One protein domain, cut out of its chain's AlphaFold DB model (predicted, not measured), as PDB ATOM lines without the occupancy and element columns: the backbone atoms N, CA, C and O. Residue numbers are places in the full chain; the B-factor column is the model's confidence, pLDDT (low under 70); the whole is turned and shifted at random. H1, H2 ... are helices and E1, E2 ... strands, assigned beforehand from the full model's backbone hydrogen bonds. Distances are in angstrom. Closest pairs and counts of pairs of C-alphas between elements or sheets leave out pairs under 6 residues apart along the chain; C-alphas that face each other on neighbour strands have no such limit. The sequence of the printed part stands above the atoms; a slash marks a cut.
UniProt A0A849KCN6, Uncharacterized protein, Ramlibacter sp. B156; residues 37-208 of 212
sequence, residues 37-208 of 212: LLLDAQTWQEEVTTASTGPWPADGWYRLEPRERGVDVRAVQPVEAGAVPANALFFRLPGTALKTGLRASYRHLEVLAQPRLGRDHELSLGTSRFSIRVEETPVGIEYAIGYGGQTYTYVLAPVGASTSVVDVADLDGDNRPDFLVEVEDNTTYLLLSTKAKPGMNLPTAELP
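This is residues 37 to 208 of the 212 residues of an uncharacterized protein of Ramlibacter sp. B156 (UniProt A0A849KCN6). Three five-stranded sheets are stacked face to face in turn along the longest axis: E1 E4 E2 E3 E5 at one end, E6 E11 E12 E13 E15 in the middle and E7 E8 E9 E10 E14 at the other end. The strands of the first sheet cross those of the middle one, the middle and last sheets are nearly aligned, and H1 stands up from the first sheet on its side away from the stack. The 172 printed residues hold two named helices and 15 named strands, in the order E1 H1 E2 E3 E4 E5 E6 H2 E7 to E15; the class is mostly strand, the first two sheets are antiparallel and the last is mixed. The whole is compact, with a radius of gyration of the C-alphas of 16.0 A and spans of 49 by 34 by 29 A.

E1, residues 37 to 40, begins at C-alpha 37 (98.604, 67.514, 9.957). H1 is residues 41 to 50, 14.5 A long; E2 is 61 to 67, 19.3 A; E3 is 70 to 75; E4 is 89 to 92; E5 is 101 to 103; E6 is 105 to 107; H2 is 110 to 113. E7 is 120 to 125, E8 128 to 137, 27.9 A, E9 140 to 147, 22.4 A, and E10 150 to 157, 22.6 A. E11 is 163 to 169, E12 178 to 183, E13 187 to 191, E14 199 to 201, and E15 205 to 207, ending at C-alpha 207 (102.913, 71.198, 6.076).

E1, H1 and E2 form a split strand-helix-strand unit, two strands running the same way with E4 between them, and its crossover is right-handed. N 39 and O 90 of E1 and E4 are 2.8 A apart, within hydrogen-bond range. H1 stands up from this sheet at 62 degrees, and every O i to N i+4 pair in it is within range; H2 is too short for such a pair. E5 runs on into E6 at 59 degrees. The first two sheets face each other with strands at 68 degrees; the closest C-alphas of E1 and E15, Leu 38 and Leu 207, are 4.6 A apart. E7 E8 E9 E10 and E11 E12 E13 are meanders, each strand the antiparallel neighbour of the one before, with N 133 and O 144 at 2.9 A and N 181 and O 189 at 2.9 A. E14 is parallel to E10, with N 153 and O 199 at 2.8 A.

The C-alphas of Thr 53 and Arg 119, the two farthest apart, are 50.2 A apart. The printed part has no cut, and the link E3 to E4 is long. Residues 51 to 59, 81 and 108 are under 70 in pLDDT.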
ATOM      1  N   LEU A  37      97.446  67.807  10.791       87.75
ATOM      2  CA  LEU A  37      98.604  67.514   9.957       87.75
ATOM      3  C   LEU A  37      98.260  67.849   8.509       87.75
ATOM      4  O   LEU A  37      97.153  67.529   8.075       87.75
ATOM      5  N   LEU A  38      99.202  68.422   7.766       91.12
ATOM      6  CA  LEU A  38      99.117  68.582   6.319       91.12
ATOM      7  C   LEU A  38     100.286  67.826   5.678       91.12
ATOM      8  O   LEU A  38     101.420  67.934   6.134       91.12
ATOM      9  N   LEU A  39      99.997  67.038   4.649       91.44
ATOM     10  CA  LEU A  39     100.949  66.265   3.861       91.44
ATOM     11  C   LEU A  39     100.780  66.619   2.384       91.44
ATOM     12  O   LEU A  39      99.660  66.830   1.912       91.44
ATOM     13  N   ASP A  40     101.875  66.629   1.638       92.75
ATOM     14  CA  ASP A  40     101.801  66.606   0.180       92.75
ATOM     15  C   ASP A  40     101.544  65.184  -0.353       92.75
ATOM     16  O   ASP A  40     101.461  64.199   0.389       92.75
ATOM     17  N   ALA A  41     101.406  65.079  -1.674       91.56
ATOM     18  CA  ALA A  41     101.164  63.826  -2.370       91.56
ATOM     19  C   ALA A  41     102.244  62.759  -2.135       91.56
ATOM     20  O   ALA A  41     101.906  61.580  -2.002       91.56
ATOM     21  N   GLN A  42     103.520  63.149  -2.104       90.69
ATOM     22  CA  GLN A  42     104.632  62.212  -1.958       90.69
ATOM     23  C   GLN A  42     104.684  61.673  -0.526       90.69
ATOM     24  O   GLN A  42     104.698  60.463  -0.313       90.69
ATOM     25  N   THR A  43     104.627  62.571   0.453       89.12
ATOM     26  CA  THR A  43     104.677  62.235   1.875       89.12
ATOM     27  C   THR A  43     103.478  61.382   2.268       89.12
ATOM     28  O   THR A  43     103.627  60.389   2.973       89.12
ATOM     29  N   TRP A  44     102.285  61.690   1.745       89.38
ATOM     30  CA  TRP A  44     101.113  60.831   1.915       89.38
ATOM     31  C   TRP A  44     101.360  59.401   1.415       89.38
ATOM     32  O   TRP A  44     101.027  58.445   2.113       89.38
ATOM     33  N   GLN A  45     101.955  59.227   0.229       88.50
ATOM     34  CA  GLN A  45     102.254  57.894  -0.311       88.50
ATOM     35  C   GLN A  45     103.255  57.124   0.559       88.50
ATOM     36  O   GLN A  45     103.077  55.922   0.783       88.50
ATOM     37  N   GLU A  46     104.291  57.800   1.055       86.00
ATOM     38  CA  GLU A  46     105.302  57.217   1.943       86.00
ATOM     39  C   GLU A  46     104.686  56.776   3.284       86.00
ATOM     40  O   GLU A  46     104.891  55.635   3.721       86.00
ATOM     41  N   GLU A  47     103.858  57.632   3.890       81.69
ATOM     42  CA  GLU A  47     103.136  57.363   5.140       81.69
ATOM     43  C   GLU A  47     102.150  56.199   4.987       81.69
ATOM     44  O   GLU A  47     102.178  55.240   5.762       81.69
ATOM     45  N   VAL A  48     101.317  56.220   3.941       83.31
ATOM     46  CA  VAL A  48     100.348  55.155   3.640       83.31
ATOM     47  C   VAL A  48     101.030  53.803   3.447       83.31
ATOM     48  O   VAL A  48     100.575  52.789   3.986       83.31
ATOM     49  N   THR A  49     102.131  53.776   2.693       78.88
ATOM     50  CA  THR A  49     102.876  52.539   2.424       78.88
ATOM     51  C   THR A  49     103.431  51.956   3.723       78.88
ATOM     52  O   THR A  49     103.311  50.751   3.971       78.88
ATOM     53  N   THR A  50     103.984  52.816   4.580       72.75
ATOM     54  CA  THR A  50     104.635  52.425   5.837       72.75
ATOM     55  C   THR A  50     103.633  51.983   6.904       72.75
ATOM     56  O   THR A  50     103.860  50.986   7.587       72.75
ATOM     57  N   ALA A  51     102.501  52.677   7.035       67.81
ATOM     58  CA  ALA A  51     101.498  52.406   8.066       67.81
ATOM     59  C   ALA A  51     100.378  51.441   7.620       67.81
ATOM     60  O   ALA A  51      99.367  51.286   8.307       67.81
ATOM     61  N   SER A  52     100.586  50.705   6.524       59.44
ATOM     62  CA  SER A  52      99.680  49.672   5.991       59.44
ATOM     63  C   SER A  52      99.356  48.507   6.954       59.44
ATOM     64  O   SER A  52      98.528  47.656   6.630       59.44
ATOM     65  N   THR A  53      99.947  48.467   8.156       59.12
ATOM     66  CA  THR A  53      99.746  47.401   9.155       59.12
ATOM     67  C   THR A  53      99.083  47.844  10.471       59.12
ATOM     68  O   THR A  53      98.984  47.024  11.383       59.12
ATOM     69  N   GLY A  54      98.643  49.103  10.618       60.97
ATOM     70  CA  GLY A  54      98.062  49.633  11.869       60.97
ATOM     71  C   GLY A  54      96.632  50.189  11.735       60.97
ATOM     72  O   GLY A  54      96.200  50.501  10.626       60.97
ATOM     73  N   PRO A  55      95.872  50.329  12.843       61.88
ATOM     74  CA  PRO A  55      94.570  50.989  12.822       61.88
ATOM     75  C   PRO A  55      94.753  52.491  12.580       61.88
ATOM     76  O   PRO A  55      95.268  53.215  13.432       61.88
ATOM     77  N   TRP A  56      94.317  52.962  11.417       62.78
ATOM     78  CA  TRP A  56      94.249  54.388  11.128       62.78
ATOM     79  C   TRP A  56      92.995  54.996  11.761       62.78
ATOM     80  O   TRP A  56      91.959  54.327  11.824       62.78
ATOM     81  N   PRO A  57      93.038  56.267  12.196       62.72
ATOM     82  CA  PRO A  57      91.815  56.991  12.499       62.72
ATOM     83  C   PRO A  57      90.976  57.042  11.218       62.72
ATOM     84  O   PRO A  57      91.406  57.621  10.223       62.72
ATOM     85  N   ALA A  58      89.809  56.392  11.233       55.75
ATOM     86  CA  ALA A  58      88.882  56.400  10.100       55.75
ATOM     87  C   ALA A  58      88.335  57.811   9.823       55.75
ATOM     88  O   ALA A  58      87.976  58.123   8.690       55.75
ATOM     89  N   ASP A  59      88.324  58.660  10.851       63.62
ATOM     90  CA  ASP A  59      87.819  60.021  10.789       63.62
ATOM     91  C   ASP A  59      88.959  61.031  10.613       63.62
ATOM     92  O   ASP A  59      89.998  60.965  11.276       63.62
ATOM     93  N   GLY A  60      88.722  62.026   9.757       76.25
ATOM     94  CA  GLY A  60      89.510  63.256   9.731       76.25
ATOM     95  C   GLY A  60      90.555  63.365   8.626       76.25
ATOM     96  O   GLY A  60      91.181  64.418   8.555       76.25
ATOM     97  N   TRP A  61      90.737  62.349   7.771       89.31
ATOM     98  CA  TRP A  61      91.606  62.457   6.594       89.31
ATOM     99  C   TRP A  61      90.858  62.967   5.364       89.31
ATOM    100  O   TRP A  61      89.868  62.378   4.923       89.31
ATOM    101  N   TYR A  62      91.369  64.050   4.783       92.56
ATOM    102  CA  TYR A  62      90.820  64.674   3.588       92.56
ATOM    103  C   TYR A  62      91.907  64.920   2.556       92.56
ATOM    104  O   TYR A  62      93.025  65.282   2.897       92.56
ATOM    105  N   ARG A  63      91.549  64.775   1.286       93.81
ATOM    106  CA  ARG A  63      92.338  65.188   0.136       93.81
ATOM    107  C   ARG A  63      91.718  66.436  -0.468       93.81
ATOM    108  O   ARG A  63      90.532  66.416  -0.799       93.81
ATOM    109  N   LEU A  64      92.517  67.479  -0.657       95.00
ATOM    110  CA  LEU A  64      92.167  68.634  -1.477       95.00
ATOM    111  C   LEU A  64      92.905  68.521  -2.801       95.00
ATOM    112  O   LEU A  64      94.132  68.438  -2.846       95.00
ATOM    113  N   GLU A  65      92.142  68.524  -3.885       94.56
ATOM    114  CA  GLU A  65      92.674  68.470  -5.236       94.56
ATOM    115  C   GLU A  65      92.295  69.753  -5.988       94.56
ATOM    116  O   GLU A  65      91.106  69.994  -6.231       94.56
ATOM    117  N   PRO A  66      93.281  70.579  -6.373       92.25
ATOM    118  CA  PRO A  66      93.085  71.690  -7.294       92.25
ATOM    119  C   PRO A  66      92.262  71.327  -8.535       92.25
ATOM    120  O   PRO A  66      92.583  70.374  -9.248       92.25
ATOM    121  N   ARG A  67      91.239  72.126  -8.847       93.06
ATOM    122  CA  ARG A  67      90.460  72.056 -10.092       93.06
ATOM    123  C   ARG A  67      90.389  73.432 -10.746       93.06
ATOM    124  O   ARG A  67      90.615  74.455 -10.114       93.06
ATOM    125  N   GLU A  68      90.000  73.464 -12.018       88.88
ATOM    126  CA  GLU A  68      89.843  74.716 -12.777       88.88
ATOM    127  C   GLU A  68      88.852  75.694 -12.119       88.88
ATOM    128  O   GLU A  68      89.047  76.903 -12.159       88.88
ATOM    129  N   ARG A  69      87.783  75.173 -11.499       87.81
ATOM    130  CA  ARG A  69      86.686  75.971 -10.921       87.81
ATOM    131  C   ARG A  69      86.623  75.931  -9.394       87.81
ATOM    132  O   ARG A  69      85.585  76.270  -8.827       87.81
ATOM    133  N   GLY A  70      87.670  75.447  -8.734       92.06
ATOM    134  CA  GLY A  70      87.638  75.290  -7.289       92.06
ATOM    135  C   GLY A  70      88.631  74.278  -6.744       92.06
ATOM    136  O   GLY A  70      89.604  73.911  -7.397       92.06
ATOM    137  N   VAL A  71      88.316  73.757  -5.566       94.81
ATOM    138  CA  VAL A  71      89.041  72.663  -4.924       94.81
ATOM    139  C   VAL A  71      88.090  71.503  -4.669       94.81
ATOM    140  O   VAL A  71      86.995  71.673  -4.138       94.81
ATOM    141  N   ASP A  72      88.472  70.314  -5.115       96.06
ATOM    142  CA  ASP A  72      87.711  69.095  -4.876       96.06
ATOM    143  C   ASP A  72      88.154  68.488  -3.544       96.06
ATOM    144  O   ASP A  72      89.311  68.092  -3.396       96.06
ATOM    145  N   VAL A  73      87.241  68.450  -2.574       95.50
ATOM    146  CA  VAL A  73      87.488  67.923  -1.228       95.50
ATOM    147  C   VAL A  73      86.949  66.504  -1.149       95.50
ATOM    148  O   VAL A  73      85.770  66.257  -1.412       95.50
ATOM    149  N   ARG A  74      87.779  65.544  -0.752       92.69
ATOM    150  CA  ARG A  74      87.356  64.146  -0.590       92.69
ATOM    151  C   ARG A  74      87.827  63.609   0.742       92.69
ATOM    152  O   ARG A  74      88.994  63.770   1.069       92.69
ATOM    153  N   ALA A  75      86.946  62.947   1.481       90.12
ATOM    154  CA  ALA A  75      87.401  62.072   2.552       90.12
ATOM    155  C   ALA A  75      88.205  60.936   1.911       90.12
ATOM    156  O   ALA A  75      87.798  60.422   0.867       90.12
ATOM    157  N   VAL A  76      89.344  60.591   2.496       88.12
ATOM    158  CA  VAL A  76      90.199  59.514   1.993       88.12
ATOM    159  C   VAL A  76      90.543  58.571   3.119       88.12
ATOM    160  O   VAL A  76      90.760  58.993   4.255       88.12
ATOM    161  N   GLN A  77      90.615  57.288   2.791       83.06
ATOM    162  CA  GLN A  77      91.207  56.321   3.694       83.06
ATOM    163  C   GLN A  77      92.648  56.046   3.264       83.06
ATOM    164  O   GLN A  77      92.909  55.869   2.077       83.06
ATOM    165  N   PRO A  78      93.588  55.938   4.209       74.56
ATOM    166  CA  PRO A  78      94.969  55.549   3.936       74.56
ATOM    167  C   PRO A  78      95.092  54.275   3.088       74.56
ATOM    168  O   PRO A  78      95.974  54.168   2.254       74.56
ATOM    169  N   VAL A  79      94.166  53.325   3.225       72.81
ATOM    170  CA  VAL A  79      94.163  52.076   2.442       72.81
ATOM    171  C   VAL A  79      93.736  52.242   0.976       72.81
ATOM    172  O   VAL A  79      93.872  51.306   0.186       72.81
ATOM    173  N   GLU A  80      93.223  53.407   0.578       72.06
ATOM    174  CA  GLU A  80      92.840  53.689  -0.804       72.06
ATOM    175  C   GLU A  80      94.091  54.000  -1.640       72.06
ATOM    176  O   GLU A  80      94.444  55.152  -1.879       72.06
ATOM    177  N   ALA A  81      94.757  52.947  -2.128       58.56
ATOM    178  CA  ALA A  81      95.941  52.999  -3.000       58.56
ATOM    179  C   ALA A  81      95.649  53.504  -4.434       58.56
ATOM    180  O   ALA A  81      96.228  53.033  -5.417       58.56
ATOM    181  N   GLY A  82      94.702  54.430  -4.583       71.56
ATOM    182  CA  GLY A  82      94.415  55.073  -5.857       71.56
ATOM    183  C   GLY A  82      95.580  55.948  -6.321       71.56
ATOM    184  O   GLY A  82      96.421  56.368  -5.530       71.56
ATOM    185  N   ALA A  83      95.607  56.264  -7.617       82.56
ATOM    186  CA  ALA A  83      96.546  57.248  -8.141       82.56
ATOM    187  C   ALA A  83      96.365  58.581  -7.395       82.56
ATOM    188  O   ALA A  83      95.277  59.169  -7.405       82.56
ATOM    189  N   VAL A  84      97.430  59.038  -6.739       88.19
ATOM    190  CA  VAL A  84      97.457  60.314  -6.024       88.19
ATOM    191  C   VAL A  84      97.928  61.398  -6.996       88.19
ATOM    192  O   VAL A  84      99.031  61.282  -7.533       88.19
ATOM    193  N   PRO A  85      97.123  62.443  -7.253       91.50
ATOM    194  CA  PRO A  85      97.561  63.585  -8.046       91.50
ATOM    195  C   PRO A  85      98.756  64.274  -7.382       91.50
ATOM    196  O   PRO A  85      98.730  64.512  -6.180       91.50
ATOM    197  N   ALA A  86      99.777  64.635  -8.161       91.31
ATOM    198  CA  ALA A  86     101.011  65.229  -7.632       91.31
ATOM    199  C   ALA A  86     100.797  66.574  -6.911       91.31
ATOM    200  O   ALA A  86     101.586  66.949  -6.057       91.31
ATOM    201  N   ASN A  87      99.724  67.292  -7.247       90.88
ATOM    202  CA  ASN A  87      99.352  68.577  -6.658       90.88
ATOM    203  C   ASN A  87      98.251  68.462  -5.588       90.88
ATOM    204  O   ASN A  87      97.632  69.467  -5.240       90.88
ATOM    205  N   ALA A  88      97.936  67.247  -5.131       93.50
ATOM    206  CA  ALA A  88      96.985  67.049  -4.051       93.50
ATOM    207  C   ALA A  88      97.647  67.308  -2.693       93.50
ATOM    208  O   ALA A  88      98.790  66.915  -2.460       93.50
ATOM    209  N   LEU A  89      96.879  67.914  -1.794       94.50
ATOM    210  CA  LEU A  89      97.230  68.058  -0.387       94.50
ATOM    211  C   LEU A  89      96.348  67.134   0.450       94.50
ATOM    212  O   LEU A  89      95.169  66.938   0.139       94.50
ATOM    213  N   PHE A  90      96.910  66.583   1.514       93.06
ATOM    214  CA  PHE A  90      96.256  65.652   2.423       93.06
ATOM    215  C   PHE A  90      96.267  66.220   3.832       93.06
ATOM    216  O   PHE A  90      97.289  66.700   4.301       93.06
ATOM    217  N   PHE A  91      95.136  66.160   4.523       90.38
ATOM    218  CA  PHE A  91      94.960  66.800   5.820       90.38
ATOM    219  C   PHE A  91      94.399  65.799   6.795       90.38
ATOM    220  O   PHE A  91      93.407  65.146   6.482       90.38
ATOM    221  N   ARG A  92      94.968  65.748   7.994       88.94
ATOM    222  CA  ARG A  92      94.338  65.123   9.149       88.94
ATOM    223  C   ARG A  92      93.825  66.213  10.062       88.94
ATOM    224  O   ARG A  92      94.624  66.947  10.630       88.94
ATOM    225  N   LEU A  93      92.515  66.282  10.252       87.12
ATOM    226  CA  LEU A  93      91.871  67.290  11.088       87.12
ATOM    227  C   LEU A  93      91.064  66.620  12.208       87.12
ATOM    228  O   LEU A  93      89.873  66.347  12.041       87.12
ATOM    229  N   PRO A  94      91.687  66.329  13.363       81.81
ATOM    230  CA  PRO A  94      90.987  65.745  14.500       81.81
ATOM    231  C   PRO A  94      89.760  66.573  14.911       81.81
ATOM    232  O   PRO A  94      89.788  67.807  14.947       81.81
ATOM    233  N   GLY A  95      88.635  65.892  15.150       83.25
ATOM    234  CA  GLY A  95      87.381  66.534  15.560       83.25
ATOM    235  C   GLY A  95      86.835  67.567  14.567       83.25
ATOM    236  O   GLY A  95      86.127  68.491  14.972       83.25
ATOM    237  N   THR A  96      87.200  67.469  13.285       86.81
ATOM    238  CA  THR A  96      86.783  68.416  12.246       86.81
ATOM    239  C   THR A  96      86.403  67.664  10.984       86.81
ATOM    240  O   THR A  96      87.177  66.854  10.475       86.81
ATOM    241  N   ALA A  97      85.207  67.940  10.474       89.56
ATOM    242  CA  ALA A  97      84.753  67.388   9.213       89.56
ATOM    243  C   ALA A  97      84.808  68.459   8.126       89.56
ATOM    244  O   ALA A  97      84.292  69.554   8.333       89.56
ATOM    245  N   LEU A  98      85.410  68.134   6.982       92.62
ATOM    246  CA  LEU A  98      85.311  68.968   5.790       92.62
ATOM    247  C   LEU A  98      84.131  68.515   4.935       92.62
ATOM    248  O   LEU A  98      83.774  67.333   4.886       92.62
ATOM    249  N   LYS A  99      83.540  69.464   4.218       94.62
ATOM    250  CA  LYS A  99      82.448  69.206   3.293       94.62
ATOM    251  C   LYS A  99      83.008  68.668   1.981       94.62
ATOM    252  O   LYS A  99      83.688  69.376   1.246       94.62
ATOM    253  N   THR A 100      82.691  67.414   1.676       94.06
ATOM    254  CA  THR A 100      83.167  66.754   0.456       94.06
ATOM    255  C   THR A 100      82.482  67.282  -0.809       94.06
ATOM    256  O   THR A 100      81.355  67.787  -0.782       94.06
ATOM    257  N   GLY A 101      83.179  67.147  -1.936       94.94
ATOM    258  CA  GLY A 101      82.775  67.608  -3.260       94.94
ATOM    259  C   GLY A 101      83.548  68.839  -3.733       94.94
ATOM    260  O   GLY A 101      84.448  69.344  -3.062       94.94
ATOM    261  N   LEU A 102      83.172  69.336  -4.914       96.38
ATOM    262  CA  LEU A 102      83.766  70.537  -5.491       96.38
ATOM    263  C   LEU A 102      83.334  71.778  -4.700       96.38
ATOM    264  O   LEU A 102      82.144  72.100  -4.616       96.38
ATOM    265  N   ARG A 103      84.310  72.496  -4.152       95.19
ATOM    266  CA  ARG A 103      84.132  73.765  -3.451       95.19
ATOM    267  C   ARG A 103      84.592  74.884  -4.372       95.19
ATOM    268  O   ARG A 103      85.735  74.878  -4.821       95.19
ATOM    269  N   ALA A 104      83.691  75.812  -4.687       93.50
ATOM    270  CA  ALA A 104      84.057  77.008  -5.437       93.50
ATOM    271  C   ALA A 104      85.143  77.758  -4.665       93.50
ATOM    272  O   ALA A 104      85.037  77.901  -3.444       93.50
ATOM    273  N   SER A 105      86.174  78.200  -5.374       92.12
ATOM    274  CA  SER A 105      87.320  78.810  -4.727       92.12
ATOM    275  C   SER A 105      87.918  79.938  -5.550       92.12
ATOM    276  O   SER A 105      87.746  79.997  -6.772       92.12
ATOM    277  N   TYR A 106      88.597  80.857  -4.869       87.81
ATOM    278  CA  TYR A 106      89.404  81.881  -5.514       87.81
ATOM    279  C   TYR A 106      90.852  81.436  -5.538       87.81
ATOM    280  O   TYR A 106      91.518  81.395  -4.508       87.81
ATOM    281  N   ARG A 107      91.337  81.162  -6.745       79.00
ATOM    282  CA  ARG A 107      92.737  80.846  -7.010       79.00
ATOM    283  C   ARG A 107      93.378  81.965  -7.791       79.00
ATOM    284  O   ARG A 107      92.738  82.555  -8.661       79.00
ATOM    285  N   HIS A 108      94.649  82.217  -7.500       67.50
ATOM    286  CA  HIS A 108      95.481  83.147  -8.262       67.50
ATOM    287  C   HIS A 108      94.862  84.539  -8.438       67.50
ATOM    288  O   HIS A 108      95.134  85.217  -9.430       67.50
ATOM    289  N   LEU A 109      94.033  84.997  -7.490       72.12
ATOM    290  CA  LEU A 109      93.723  86.417  -7.448       72.12
ATOM    291  C   LEU A 109      95.058  87.123  -7.236       72.12
ATOM    292  O   LEU A 109      95.723  86.868  -6.240       72.12
ATOM    293  N   GLU A 110      95.466  87.978  -8.169       75.38
ATOM    294  CA  GLU A 110      96.764  88.672  -8.112       75.38
ATOM    295  C   GLU A 110      96.969  89.359  -6.751       75.38
ATOM    296  O   GLU A 110      98.047  89.323  -6.165       75.38
ATOM    297  N   VAL A 111      95.871  89.882  -6.199       76.12
ATOM    298  CA  VAL A 111      95.803  90.525  -4.884       76.12
ATOM    299  C   VAL A 111      96.107  89.593  -3.701       76.12
ATOM    300  O   VAL A 111      96.496  90.062  -2.640       76.12
ATOM    301  N   LEU A 112      95.918  88.288  -3.883       82.19
ATOM    302  CA  LEU A 112      96.139  87.227  -2.902       82.19
ATOM    303  C   LEU A 112      97.432  86.448  -3.168       82.19
ATOM    304  O   LEU A 112      98.034  85.933  -2.231       82.19
ATOM    305  N   ALA A 113      97.890  86.408  -4.422       80.75
ATOM    306  CA  ALA A 113      99.170  85.818  -4.797       80.75
ATOM    307  C   ALA A 113     100.356  86.653  -4.290       80.75
ATOM    308  O   ALA A 113     101.391  86.100  -3.937       80.75
ATOM    309  N   GLN A 114     100.209  87.980  -4.257       80.88
ATOM    310  CA  GLN A 114     101.199  88.908  -3.708       80.88
ATOM    311  C   GLN A 114     100.484  90.011  -2.917       80.88
ATOM    312  O   GLN A 114     100.304  91.128  -3.423       80.88
ATOM    313  N   PRO A 115     100.015  89.703  -1.694       78.38
ATOM    314  CA  PRO A 115      99.286  90.670  -0.895       78.38
ATOM    315  C   PRO A 115     100.175  91.878  -0.604       78.38
ATOM    316  O   PRO A 115     101.338  91.759  -0.219       78.38
ATOM    317  N   ARG A 116      99.627  93.077  -0.815       83.88
ATOM    318  CA  ARG A 116     100.357  94.309  -0.513       83.88
ATOM    319  C   ARG A 116     100.305  94.540   0.987       83.88
ATOM    320  O   ARG A 116      99.215  94.691   1.538       83.88
ATOM    321  N   LEU A 117     101.475  94.618   1.614       88.12
ATOM    322  CA  LEU A 117     101.565  94.815   3.056       88.12
ATOM    323  C   LEU A 117     100.799  96.068   3.511       88.12
ATOM    324  O   LEU A 117     100.864  97.121   2.871       88.12
ATOM    325  N   GLY A 118     100.058  95.930   4.610       88.00
ATOM    326  CA  GLY A 118      99.295  96.996   5.262       88.00
ATOM    327  C   GLY A 118      98.013  97.424   4.538       88.00
ATOM    328  O   GLY A 118      97.373  98.386   4.964       88.00
ATOM    329  N   ARG A 119      97.617  96.752   3.448       91.19
ATOM    330  CA  ARG A 119      96.402  97.088   2.694       91.19
ATOM    331  C   ARG A 119      95.267  96.111   2.980       91.19
ATOM    332  O   ARG A 119      95.447  94.903   2.890       91.19
ATOM    333  N   ASP A 120      94.079  96.658   3.233       91.12
ATOM    334  CA  ASP A 120      92.846  95.871   3.275       91.12
ATOM    335  C   ASP A 120      92.386  95.480   1.872       91.12
ATOM    336  O   ASP A 120      92.295  96.310   0.956       91.12
ATOM    337  N   HIS A 121      92.028  94.210   1.736       91.25
ATOM    338  CA  HIS A 121      91.425  93.642   0.546       91.25
ATOM    339  C   HIS A 121      90.047  93.091   0.886       91.25
ATOM    340  O   HIS A 121      89.930  92.072   1.557       91.25
ATOM    341  N   GLU A 122      89.009  93.773   0.412       93.56
ATOM    342  CA  GLU A 122      87.617  93.343   0.540       93.56
ATOM    343  C   GLU A 122      87.257  92.390  -0.600       93.56
ATOM    344  O   GLU A 122      87.405  92.719  -1.781       93.56
ATOM    345  N   LEU A 123      86.778  91.207  -0.239       92.31
ATOM    346  CA  LEU A 123      86.468  90.107  -1.140       92.31
ATOM    347  C   LEU A 123      85.105  89.506  -0.781       92.31
ATOM    348  O   LEU A 123      84.443  89.868   0.196       92.31
ATOM    349  N   SER A 124      84.618  88.603  -1.620       91.56
ATOM    350  CA  SER A 124      83.383  87.862  -1.364       91.56
ATOM    351  C   SER A 124      83.583  86.419  -1.764       91.56
ATOM    352  O   SER A 124      84.222  86.195  -2.776       91.56
ATOM    353  N   LEU A 125      83.036  85.476  -1.002       89.88
ATOM    354  CA  LEU A 125      82.979  84.048  -1.287       89.88
ATOM    355  C   LEU A 125      81.526  83.594  -1.241       89.88
ATOM    356  O   LEU A 125      80.894  83.555  -0.186       89.88
ATOM    357  N   GLY A 126      80.968  83.319  -2.420       88.06
ATOM    358  CA  GLY A 126      79.526  83.160  -2.570       88.06
ATOM    359  C   GLY A 126      78.803  84.431  -2.117       88.06
ATOM    360  O   GLY A 126      78.986  85.498  -2.697       88.06
ATOM    361  N   THR A 127      77.987  84.318  -1.071       87.94
ATOM    362  CA  THR A 127      77.264  85.450  -0.467       87.94
ATOM    363  C   THR A 127      78.012  86.112   0.690       87.94
ATOM    364  O   THR A 127      77.582  87.160   1.171       87.94
ATOM    365  N   SER A 128      79.104  85.511   1.159       89.44
ATOM    366  CA  SER A 128      79.826  85.958   2.348       89.44
ATOM    367  C   SER A 128      80.900  86.965   1.976       89.44
ATOM    368  O   SER A 128      81.720  86.701   1.103       89.44
ATOM    369  N   ARG A 129      80.914  88.126   2.634       94.12
ATOM    370  CA  ARG A 129      81.978  89.129   2.480       94.12
ATOM    371  C   ARG A 129      83.045  88.934   3.539       94.12
ATOM    372  O   ARG A 129      82.716  88.623   4.685       94.12
ATOM    373  N   PHE A 130      84.289  89.162   3.155       94.81
ATOM    374  CA  PHE A 130      85.410  89.130   4.075       94.81
ATOM    375  C   PHE A 130      86.495  90.106   3.640       94.81
ATOM    376  O   PHE A 130      86.617  90.420   2.456       94.81
ATOM    377  N   SER A 131      87.296  90.541   4.601       94.81
ATOM    378  CA  SER A 131      88.499  91.316   4.370       94.81
ATOM    379  C   SER A 131      89.732  90.497   4.719       94.81
ATOM    380  O   SER A 131      89.694  89.612   5.577       94.81
ATOM    381  N   ILE A 132      90.834  90.786   4.043       94.69
ATOM    382  CA  ILE A 132      92.152  90.274   4.395       94.69
ATOM    383  C   ILE A 132      93.157  91.416   4.332       94.69
ATOM    384  O   ILE A 132      93.189  92.181   3.366       94.69
ATOM    385  N   ARG A 133      93.975  91.523   5.372       95.38
ATOM    386  CA  ARG A 133      95.157  92.373   5.425       95.38
ATOM    387  C   ARG A 133      96.337  91.501   5.796       95.38
ATOM    388  O   ARG A 133      96.253  90.718   6.737       95.38
ATOM    389  N   VAL A 134      97.427  91.662   5.065       95.06
ATOM    390  CA  VAL A 134      98.711  91.053   5.408       95.06
ATOM    391  C   VAL A 134      99.636  92.170   5.852       95.06
ATOM    392  O   VAL A 134      99.698  93.207   5.193       95.06
ATOM    393  N   GLU A 135     100.308  92.008   6.979       95.38
ATOM    394  CA  GLU A 135     101.174  93.029   7.559       95.38
ATOM    395  C   GLU A 135     102.438  92.388   8.124       95.38
ATOM    396  O   GLU A 135     102.394  91.322   8.730       95.38
ATOM    397  N   GLU A 136     103.581  93.037   7.925       95.19
ATOM    398  CA  GLU A 136     104.798  92.660   8.631       95.19
ATOM    399  C   GLU A 136     104.798  93.333  10.004       95.19
ATOM    400  O   GLU A 136     104.761  94.559  10.118       95.19
ATOM    401  N   THR A 137     104.840  92.522  11.055       94.44
ATOM    402  CA  THR A 137     104.879  92.959  12.451       94.44
ATOM    403  C   THR A 137     106.246  92.638  13.060       94.44
ATOM    404  O   THR A 137     106.987  91.824  12.506       94.44
ATOM    405  N   PRO A 138     106.593  93.170  14.248       94.94
ATOM    406  CA  PRO A 138     107.845  92.814  14.919       94.94
ATOM    407  C   PRO A 138     108.016  91.317  15.229       94.94
ATOM    408  O   PRO A 138     109.127  90.890  15.534       94.94
ATOM    409  N   VAL A 139     106.932  90.532  15.203       91.56
ATOM    410  CA  VAL A 139     106.940  89.096  15.524       91.56
ATOM    411  C   VAL A 139     106.763  88.196  14.298       91.56
ATOM    412  O   VAL A 139     106.845  86.979  14.446       91.56
ATOM    413  N   GLY A 140     106.551  88.761  13.104       93.75
ATOM    414  CA  GLY A 140     106.376  87.998  11.868       93.75
ATOM    415  C   GLY A 140     105.362  88.593  10.896       93.75
ATOM    416  O   GLY A 140     104.857  89.699  11.101       93.75
ATOM    417  N   ILE A 141     105.042  87.838   9.847       94.19
ATOM    418  CA  ILE A 141     103.982  88.176   8.891       94.19
ATOM    419  C   ILE A 141     102.625  87.804   9.492       94.19
ATOM    420  O   ILE A 141     102.318  86.622   9.688       94.19
ATOM    421  N   GLU A 142     101.826  88.824   9.791       95.62
ATOM    422  CA  GLU A 142     100.470  88.708  10.307       95.62
ATOM    423  C   GLU A 142      99.439  88.740   9.172       95.62
ATOM    424  O   GLU A 142      99.480  89.585   8.281       95.62
ATOM    425  N   TYR A 143      98.474  87.832   9.253       96.00
ATOM    426  CA  TYR A 143      97.267  87.789   8.445       96.00
ATOM    427  C   TYR A 143      96.080  88.182   9.316       96.00
ATOM    428  O   TYR A 143      95.680  87.407  10.183       96.00
ATOM    429  N   ALA A 144      95.500  89.356   9.077       96.38
ATOM    430  CA  ALA A 144      94.271  89.811   9.710       96.38
ATOM    431  C   ALA A 144      93.088  89.594   8.762       96.38
ATOM    432  O   ALA A 144      92.979  90.230   7.713       96.38
ATOM    433  N   ILE A 145      92.196  88.683   9.138       96.00
ATOM    434  CA  ILE A 145      91.032  88.284   8.351       96.00
ATOM    435  C   ILE A 145      89.778  88.809   9.047       96.00
ATOM    436  O   ILE A 145      89.521  88.484  10.208       96.00
ATOM    437  N   GLY A 146      88.993  89.624   8.347       95.06
ATOM    438  CA  GLY A 146      87.743  90.183   8.848       95.06
ATOM    439  C   GLY A 146      86.526  89.496   8.241       95.06
ATOM    440  O   GLY A 146      86.392  89.436   7.025       95.06
ATOM    441  N   TYR A 147      85.597  89.013   9.060       93.31
ATOM    442  CA  TYR A 147      84.272  88.570   8.607       93.31
ATOM    443  C   TYR A 147      83.278  88.601   9.771       93.31
ATOM    444  O   TYR A 147      83.652  88.511  10.939       93.31
ATOM    445  N   GLY A 148      81.986  88.775   9.473       89.38
ATOM    446  CA  GLY A 148      80.945  88.836  10.511       89.38
ATOM    447  C   GLY A 148      81.134  89.969  11.535       89.38
ATOM    448  O   GLY A 148      80.662  89.857  12.663       89.38
ATOM    449  N   GLY A 149      81.850  91.039  11.167       90.62
ATOM    450  CA  GLY A 149      82.188  92.149  12.067       90.62
ATOM    451  C   GLY A 149      83.259  91.821  13.115       90.62
ATOM    452  O   GLY A 149      83.424  92.588  14.059       90.62
ATOM    453  N   GLN A 150      83.956  90.693  12.976       94.75
ATOM    454  CA  GLN A 150      85.062  90.270  13.835       94.75
ATOM    455  C   GLN A 150      86.355  90.174  13.024       94.75
ATOM    456  O   GLN A 150      86.310  89.968  11.812       94.75
ATOM    457  N   THR A 151      87.492  90.285  13.715       95.38
ATOM    458  CA  THR A 151      88.827  90.119  13.132       95.38
ATOM    459  C   THR A 151      89.550  88.951  13.793       95.38
ATOM    460  O   THR A 151      89.567  88.816  15.021       95.38
ATOM    461  N   TYR A 152      90.170  88.127  12.957       95.81
ATOM    462  CA  TYR A 152      90.911  86.928  13.314       95.81
ATOM    463  C   TYR A 152      92.328  87.087  12.780       95.81
ATOM    464  O   TYR A 152      92.500  87.327  11.587       95.81
ATOM    465  N   THR A 153      93.331  87.000  13.649       95.81
ATOM    466  CA  THR A 153      94.730  87.209  13.274       95.81
ATOM    467  C   THR A 153      95.544  85.926  13.381       95.81
ATOM    468  O   THR A 153      95.285  85.081  14.243       95.81
ATOM    469  N   TYR A 154      96.531  85.777  12.499       95.94
ATOM    470  CA  TYR A 154      97.466  84.651  12.455       95.94
ATOM    471  C   TYR A 154      98.867  85.174  12.167       95.94
ATOM    472  O   TYR A 154      99.028  85.955  11.237       95.94
ATOM    473  N   VAL A 155      99.879  84.716  12.900       94.81
ATOM    474  CA  VAL A 155     101.288  84.984  12.574       94.81
ATOM    475  C   VAL A 155     101.866  83.708  11.979       94.81
ATOM    476  O   VAL A 155     101.976  82.707  12.684       94.81
ATOM    477  N   LEU A 156     102.156  83.717  10.676       93.19
ATOM    478  CA  LEU A 156     102.435  82.489   9.910       93.19
ATOM    479  C   LEU A 156     103.896  82.348   9.481       93.19
ATOM    480  O   LEU A 156     104.329  81.262   9.108       93.19
ATOM    481  N   ALA A 157     104.658  83.436   9.503       91.31
ATOM    482  CA  ALA A 157     106.010  83.449   8.967       91.31
ATOM    483  C   ALA A 157     106.902  84.418   9.747       91.31
ATOM    484  O   ALA A 157     106.383  85.374  10.331       91.31
ATOM    485  N   PRO A 158     108.229  84.217   9.753       92.00
ATOM    486  CA  PRO A 158     109.155  85.205  10.291       92.00
ATOM    487  C   PRO A 158     109.122  86.507   9.478       92.00
ATOM    488  O   PRO A 158     108.638  86.559   8.350       92.00
ATOM    489  N   VAL A 159     109.655  87.573  10.070       91.81
ATOM    490  CA  VAL A 159     109.817  88.883   9.421       91.81
ATOM    491  C   VAL A 159     110.625  88.739   8.128       91.81
ATOM    492  O   VAL A 159     111.633  88.032   8.114       91.81
ATOM    493  N   GLY A 160     110.201  89.421   7.062       90.25
ATOM    494  CA  GLY A 160     110.842  89.378   5.747       90.25
ATOM    495  C   GLY A 160     110.447  88.197   4.862       90.25
ATOM    496  O   GLY A 160     110.830  88.196   3.693       90.25
ATOM    497  N   ALA A 161     109.679  87.228   5.371       91.38
ATOM    498  CA  ALA A 161     109.269  86.078   4.578       91.38
ATOM    499  C   ALA A 161     108.221  86.446   3.520       91.38
ATOM    500  O   ALA A 161     107.223  87.120   3.792       91.38
ATOM    501  N   SER A 162     108.412  85.941   2.306       90.19
ATOM    502  CA  SER A 162     107.392  85.950   1.265       90.19
ATOM    503  C   SER A 162     106.267  84.961   1.581       90.19
ATOM    504  O   SER A 162     106.472  83.843   2.052       90.19
ATOM    505  N   THR A 163     105.035  85.403   1.349       92.50
ATOM    506  CA  THR A 163     103.838  84.602   1.604       92.50
ATOM    507  C   THR A 163     102.805  84.856   0.514       92.50
ATOM    508  O   THR A 163     102.776  85.935  -0.086       92.50
ATOM    509  N   SER A 164     101.964  83.864   0.241       92.50
ATOM    510  CA  SER A 164     100.889  83.963  -0.740       92.50
ATOM    511  C   SER A 164      99.678  83.138  -0.318       92.50
ATOM    512  O   SER A 164      99.805  82.058   0.254       92.50
ATOM    513  N   VAL A 165      98.479  83.640  -0.604       93.31
ATOM    514  CA  VAL A 165      97.238  82.882  -0.434       93.31
ATOM    515  C   VAL A 165      96.958  82.143  -1.737       93.31
ATOM    516  O   VAL A 165      96.629  82.749  -2.761       93.31
ATOM    517  N   VAL A 166      97.094  80.822  -1.692       91.50
ATOM    518  CA  VAL A 166      96.975  79.935  -2.856       91.50
ATOM    519  C   VAL A 166      95.517  79.672  -3.196       91.50
ATOM    520  O   VAL A 166      95.140  79.629  -4.371       91.50
ATOM    521  N   ASP A 167      94.697  79.487  -2.163       93.31
ATOM    522  CA  ASP A 167      93.290  79.152  -2.315       93.31
ATOM    523  C   ASP A 167      92.446  79.759  -1.192       93.31
ATOM    524  O   ASP A 167      92.863  79.789  -0.031       93.31
ATOM    525  N   VAL A 168      91.240  80.205  -1.552       95.12
ATOM    526  CA  VAL A 168      90.202  80.631  -0.607       95.12
ATOM    527  C   VAL A 168      88.901  79.927  -0.951       95.12
ATOM    528  O   VAL A 168      88.350  80.140  -2.034       95.12
ATOM    529  N   ALA A 169      88.397  79.110  -0.033       95.38
ATOM    530  CA  ALA A 169      87.188  78.312  -0.213       95.38
ATOM    531  C   ALA A 169      86.464  78.118   1.122       95.38
ATOM    532  O   ALA A 169      87.059  78.264   2.173       95.38
ATOM    533  N   ASP A 170      85.188  77.751   1.079       95.88
ATOM    534  CA  ASP A 170      84.430  77.315   2.258       95.88
ATOM    535  C   ASP A 170      84.594  75.794   2.326       95.88
ATOM    536  O   ASP A 170      83.901  75.067   1.608       95.88
ATOM    537  N   LEU A 171      85.593  75.300   3.052       96.00
ATOM    538  CA  LEU A 171      86.000  73.894   3.032       96.00
ATOM    539  C   LEU A 171      85.162  73.039   3.978       96.00
ATOM    540  O   LEU A 171      84.913  71.872   3.672       96.00
ATOM    541  N   ASP A 172      84.703  73.595   5.095       94.50
ATOM    542  CA  ASP A 172      83.904  72.872   6.091       94.50
ATOM    543  C   ASP A 172      82.387  73.118   5.988       94.50
ATOM    544  O   ASP A 172      81.592  72.371   6.563       94.50
ATOM    545  N   GLY A 173      81.958  74.040   5.124       93.62
ATOM    546  CA  GLY A 173      80.555  74.245   4.775       93.62
ATOM    547  C   GLY A 173      79.814  75.212   5.689       93.62
ATOM    548  O   GLY A 173      78.577  75.199   5.692       93.62
ATOM    549  N   ASP A 174      80.528  76.021   6.464       93.44
ATOM    550  CA  ASP A 174      79.960  76.987   7.396       93.44
ATOM    551  C   ASP A 174      79.648  78.360   6.758       93.44
ATOM    552  O   ASP A 174      79.094  79.250   7.413       93.44
ATOM    553  N   ASN A 175      79.912  78.502   5.453       92.50
ATOM    554  CA  ASN A 175      79.796  79.729   4.661       92.50
ATOM    555  C   ASN A 175      80.776  80.842   5.066       92.50
ATOM    556  O   ASN A 175      80.503  82.020   4.809       92.50
ATOM    557  N   ARG A 176      81.908  80.516   5.680       93.44
ATOM    558  CA  ARG A 176      83.009  81.446   5.933       93.44
ATOM    559  C   ARG A 176      84.227  81.072   5.076       93.44
ATOM    560  O   ARG A 176      84.288  79.975   4.528       93.44
ATOM    561  N   PRO A 177      85.145  82.024   4.836       94.94
ATOM    562  CA  PRO A 177      86.327  81.748   4.036       94.94
ATOM    563  C   PRO A 177      87.365  80.976   4.853       94.94
ATOM    564  O   PRO A 177      87.788  81.426   5.917       94.94
ATOM    565  N   ASP A 178      87.826  79.866   4.297       95.69
ATOM    566  CA  ASP A 178      89.008  79.134   4.732       95.69
ATOM    567  C   ASP A 178      90.148  79.364   3.738       95.69
ATOM    568  O   ASP A 178      89.919  79.618   2.550       95.69
ATOM    569  N   PHE A 179      91.386  79.285   4.223       95.31
ATOM    570  CA  PHE A 179      92.563  79.723   3.473       95.31
ATOM    571  C   PHE A 179      93.631  78.637   3.418       95.31
ATOM    572  O   PHE A 179      93.953  78.024   4.437       95.31
ATOM    573  N   LEU A 180      94.224  78.467   2.236       94.88
ATOM    574  CA  LEU A 180      95.526  77.829   2.065       94.88
ATOM    575  C   LEU A 180      96.570  78.915   1.818       94.88
ATOM    576  O   LEU A 180      96.482  79.649   0.832       94.88
ATOM    577  N   VAL A 181      97.535  79.018   2.727       94.69
ATOM    578  CA  VAL A 181      98.607  80.015   2.677       94.69
ATOM    579  C   VAL A 181      99.931  79.300   2.485       94.69
ATOM    580  O   VAL A 181     100.308  78.477   3.314       94.69
ATOM    581  N   GLU A 182     100.639  79.634   1.416       93.12
ATOM    582  CA  GLU A 182     102.028  79.242   1.219       93.12
ATOM    583  C   GLU A 182     102.947  80.320   1.784       93.12
ATOM    584  O   GLU A 182     102.747  81.524   1.599       93.12
ATOM    585  N   VAL A 183     103.968  79.864   2.484       90.94
ATOM    586  CA  VAL A 183     105.061  80.640   3.053       90.94
ATOM    587  C   VAL A 183     106.356  80.066   2.488       90.94
ATOM    588  O   VAL A 183     106.375  78.922   2.030       90.94
ATOM    589  N   GLU A 184     107.418  80.872   2.483       85.69
ATOM    590  CA  GLU A 184     108.777  80.472   2.104       85.69
ATOM    591  C   GLU A 184     109.141  79.009   2.405       85.69
ATOM    592  O   GLU A 184     108.675  78.383   3.364       85.69
ATOM    593  N   ASP A 185     109.997  78.466   1.538       82.56
ATOM    594  CA  ASP A 185     110.476  77.084   1.584       82.56
ATOM    595  C   ASP A 185     109.372  76.017   1.427       82.56
ATOM    596  O   ASP A 185     109.537  74.870   1.828       82.56
ATOM    597  N   ASN A 186     108.261  76.365   0.765       82.94
ATOM    598  CA  ASN A 186     107.098  75.494   0.528       82.94
ATOM    599  C   ASN A 186     106.341  75.098   1.808       82.94
ATOM    600  O   ASN A 186     105.644  74.080   1.830       82.94
ATOM    601  N   THR A 187     106.440  75.901   2.870       90.81
ATOM    602  CA  THR A 187     105.601  75.698   4.055       90.81
ATOM    603  C   THR A 187     104.162  76.074   3.714       90.81
ATOM    604  O   THR A 187     103.907  77.173   3.230       90.81
ATOM    605  N   THR A 188     103.201  75.185   3.967       93.31
ATOM    606  CA  THR A 188     101.779  75.448   3.682       93.31
ATOM    607  C   THR A 188     100.948  75.394   4.954       93.31
ATOM    608  O   THR A 188     100.991  74.412   5.689       93.31
ATOM    609  N   TYR A 189     100.125  76.413   5.181       94.62
ATOM    610  CA  TYR A 189      99.185  76.481   6.294       94.62
ATOM    611  C   TYR A 189      97.742  76.379   5.813       94.62
ATOM    612  O   TYR A 189      97.345  77.024   4.842       94.62
ATOM    613  N   LEU A 190      96.935  75.626   6.557       95.12
ATOM    614  CA  LEU A 190      95.480  75.653   6.460       95.12
ATOM    615  C   LEU A 190      94.909  76.491   7.600       95.12
ATOM    616  O   LEU A 190      95.179  76.216   8.773       95.12
ATOM    617  N   LEU A 191      94.060  77.458   7.267       95.75
ATOM    618  CA  LEU A 191      93.321  78.270   8.230       95.75
ATOM    619  C   LEU A 191      91.826  77.989   8.064       95.75
ATOM    620  O   LEU A 191      91.219  78.471   7.109       95.75
ATOM    621  N   LEU A 192      91.236  77.214   8.981       95.00
ATOM    622  CA  LEU A 192      89.786  77.039   9.040       95.00
ATOM    623  C   LEU A 192      89.156  78.111   9.920       95.00
ATOM    624  O   LEU A 192      89.488  78.265  11.102       95.00
ATOM    625  N   SER A 193      88.190  78.816   9.352       93.25
ATOM    626  CA  SER A 193      87.431  79.864  10.024       93.25
ATOM    627  C   SER A 193      86.593  79.331  11.194       93.25
ATOM    628  O   SER A 193      86.462  80.008  12.217       93.25
ATOM    629  N   THR A 194      86.104  78.085  11.131       90.94
ATOM    630  CA  THR A 194      85.400  77.425  12.251       90.94
ATOM    631  C   THR A 194      86.243  77.224  13.500       90.94
ATOM    632  O   THR A 194      85.692  77.159  14.602       90.94
ATOM    633  N   LYS A 195      87.567  77.125  13.355       90.38
ATOM    634  CA  LYS A 195      88.501  76.925  14.470       90.38
ATOM    635  C   LYS A 195      89.043  78.237  15.031       90.38
ATOM    636  O   LYS A 195      89.656  78.232  16.099       90.38
ATOM    637  N   ALA A 196      88.788  79.344  14.341       91.44
ATOM    638  CA  ALA A 196      89.267  80.660  14.712       91.44
ATOM    639  C   ALA A 196      88.445  81.275  15.857       91.44
ATOM    640  O   ALA A 196      87.222  81.140  15.941       91.44
ATOM    641  N   LYS A 197      89.126  82.018  16.725       92.25
ATOM    642  CA  LYS A 197      88.540  82.880  17.757       92.25
ATOM    643  C   LYS A 197      88.948  84.329  17.490       92.25
ATOM    644  O   LYS A 197      90.027  84.540  16.940       92.25
ATOM    645  N   PRO A 198      88.136  85.331  17.870       90.38
ATOM    646  CA  PRO A 198      88.544  86.727  17.736       90.38
ATOM    647  C   PRO A 198      89.915  86.978  18.382       90.38
ATOM    648  O   PRO A 198      90.158  86.536  19.508       90.38
ATOM    649  N   GLY A 199      90.799  87.679  17.668       89.44
ATOM    650  CA  GLY A 199      92.200  87.868  18.058       89.44
ATOM    651  C   GLY A 199      93.152  86.833  17.450       89.44
ATOM    652  O   GLY A 199      92.899  86.326  16.360       89.44
ATOM    653  N   MET A 200      94.260  86.553  18.144       91.31
ATOM    654  CA  MET A 200      95.374  85.751  17.626       91.31
ATOM    655  C   MET A 200      95.104  84.243  17.704       91.31
ATOM    656  O   MET A 200      94.747  83.718  18.760       91.31
ATOM    657  N   ASN A 201      95.326  83.547  16.591       93.25
ATOM    658  CA  ASN A 201      95.088  82.118  16.415       93.25
ATOM    659  C   ASN A 201      96.345  81.389  15.937       93.25
ATOM    660  O   ASN A 201      97.242  81.971  15.330       93.25
ATOM    661  N   LEU A 202      96.363  80.080  16.177       92.50
ATOM    662  CA  LEU A 202      97.289  79.159  15.523       92.50
ATOM    663  C   LEU A 202      96.699  78.691  14.182       92.50
ATOM    664  O   LEU A 202      95.469  78.653  14.049       92.50
ATOM    665  N   PRO A 203      97.538  78.293  13.207       93.25
ATOM    666  CA  PRO A 203      97.050  77.622  12.008       93.25
ATOM    667  C   PRO A 203      96.317  76.327  12.379       93.25
ATOM    668  O   PRO A 203      96.609  75.686  13.392       93.25
ATOM    669  N   THR A 204      95.338  75.951  11.555       93.81
ATOM    670  CA  THR A 204      94.565  74.723  11.763       93.81
ATOM    671  C   THR A 204      95.382  73.490  11.420       93.81
ATOM    672  O   THR A 204      95.289  72.507  12.143       93.81
ATOM    673  N   ALA A 205      96.171  73.542  10.348       91.75
ATOM    674  CA  ALA A 205      97.147  72.519   9.995       91.75
ATOM    675  C   ALA A 205      98.354  73.154   9.298       91.75
ATOM    676  O   ALA A 205      98.240  74.251   8.745       91.75
ATOM    677  N   GLU A 206      99.480  72.451   9.311       91.94
ATOM    678  CA  GLU A 206     100.742  72.886   8.714       91.94
ATOM    679  C   GLU A 206     101.404  71.719   7.976       91.94
ATOM    680  O   GLU A 206     101.414  70.586   8.472       91.94
ATOM    681  N   LEU A 207     101.942  72.015   6.793       89.06
ATOM    682  CA  LEU A 207     102.913  71.198   6.076       89.06
ATOM    683  C   LEU A 207     104.239  71.936   6.183       89.06
ATOM    684  O   LEU A 207     104.379  72.985   5.548       89.06
ATOM    685  N   PRO A 208     105.180  71.435   6.992       84.12
ATOM    686  CA  PRO A 208     106.486  72.054   7.095       84.12
ATOM    687  C   PRO A 208     107.241  71.900   5.774       84.12
ATOM    688  O   PRO A 208     107.075  70.905   5.064       84.12
TER     689      PRO A 208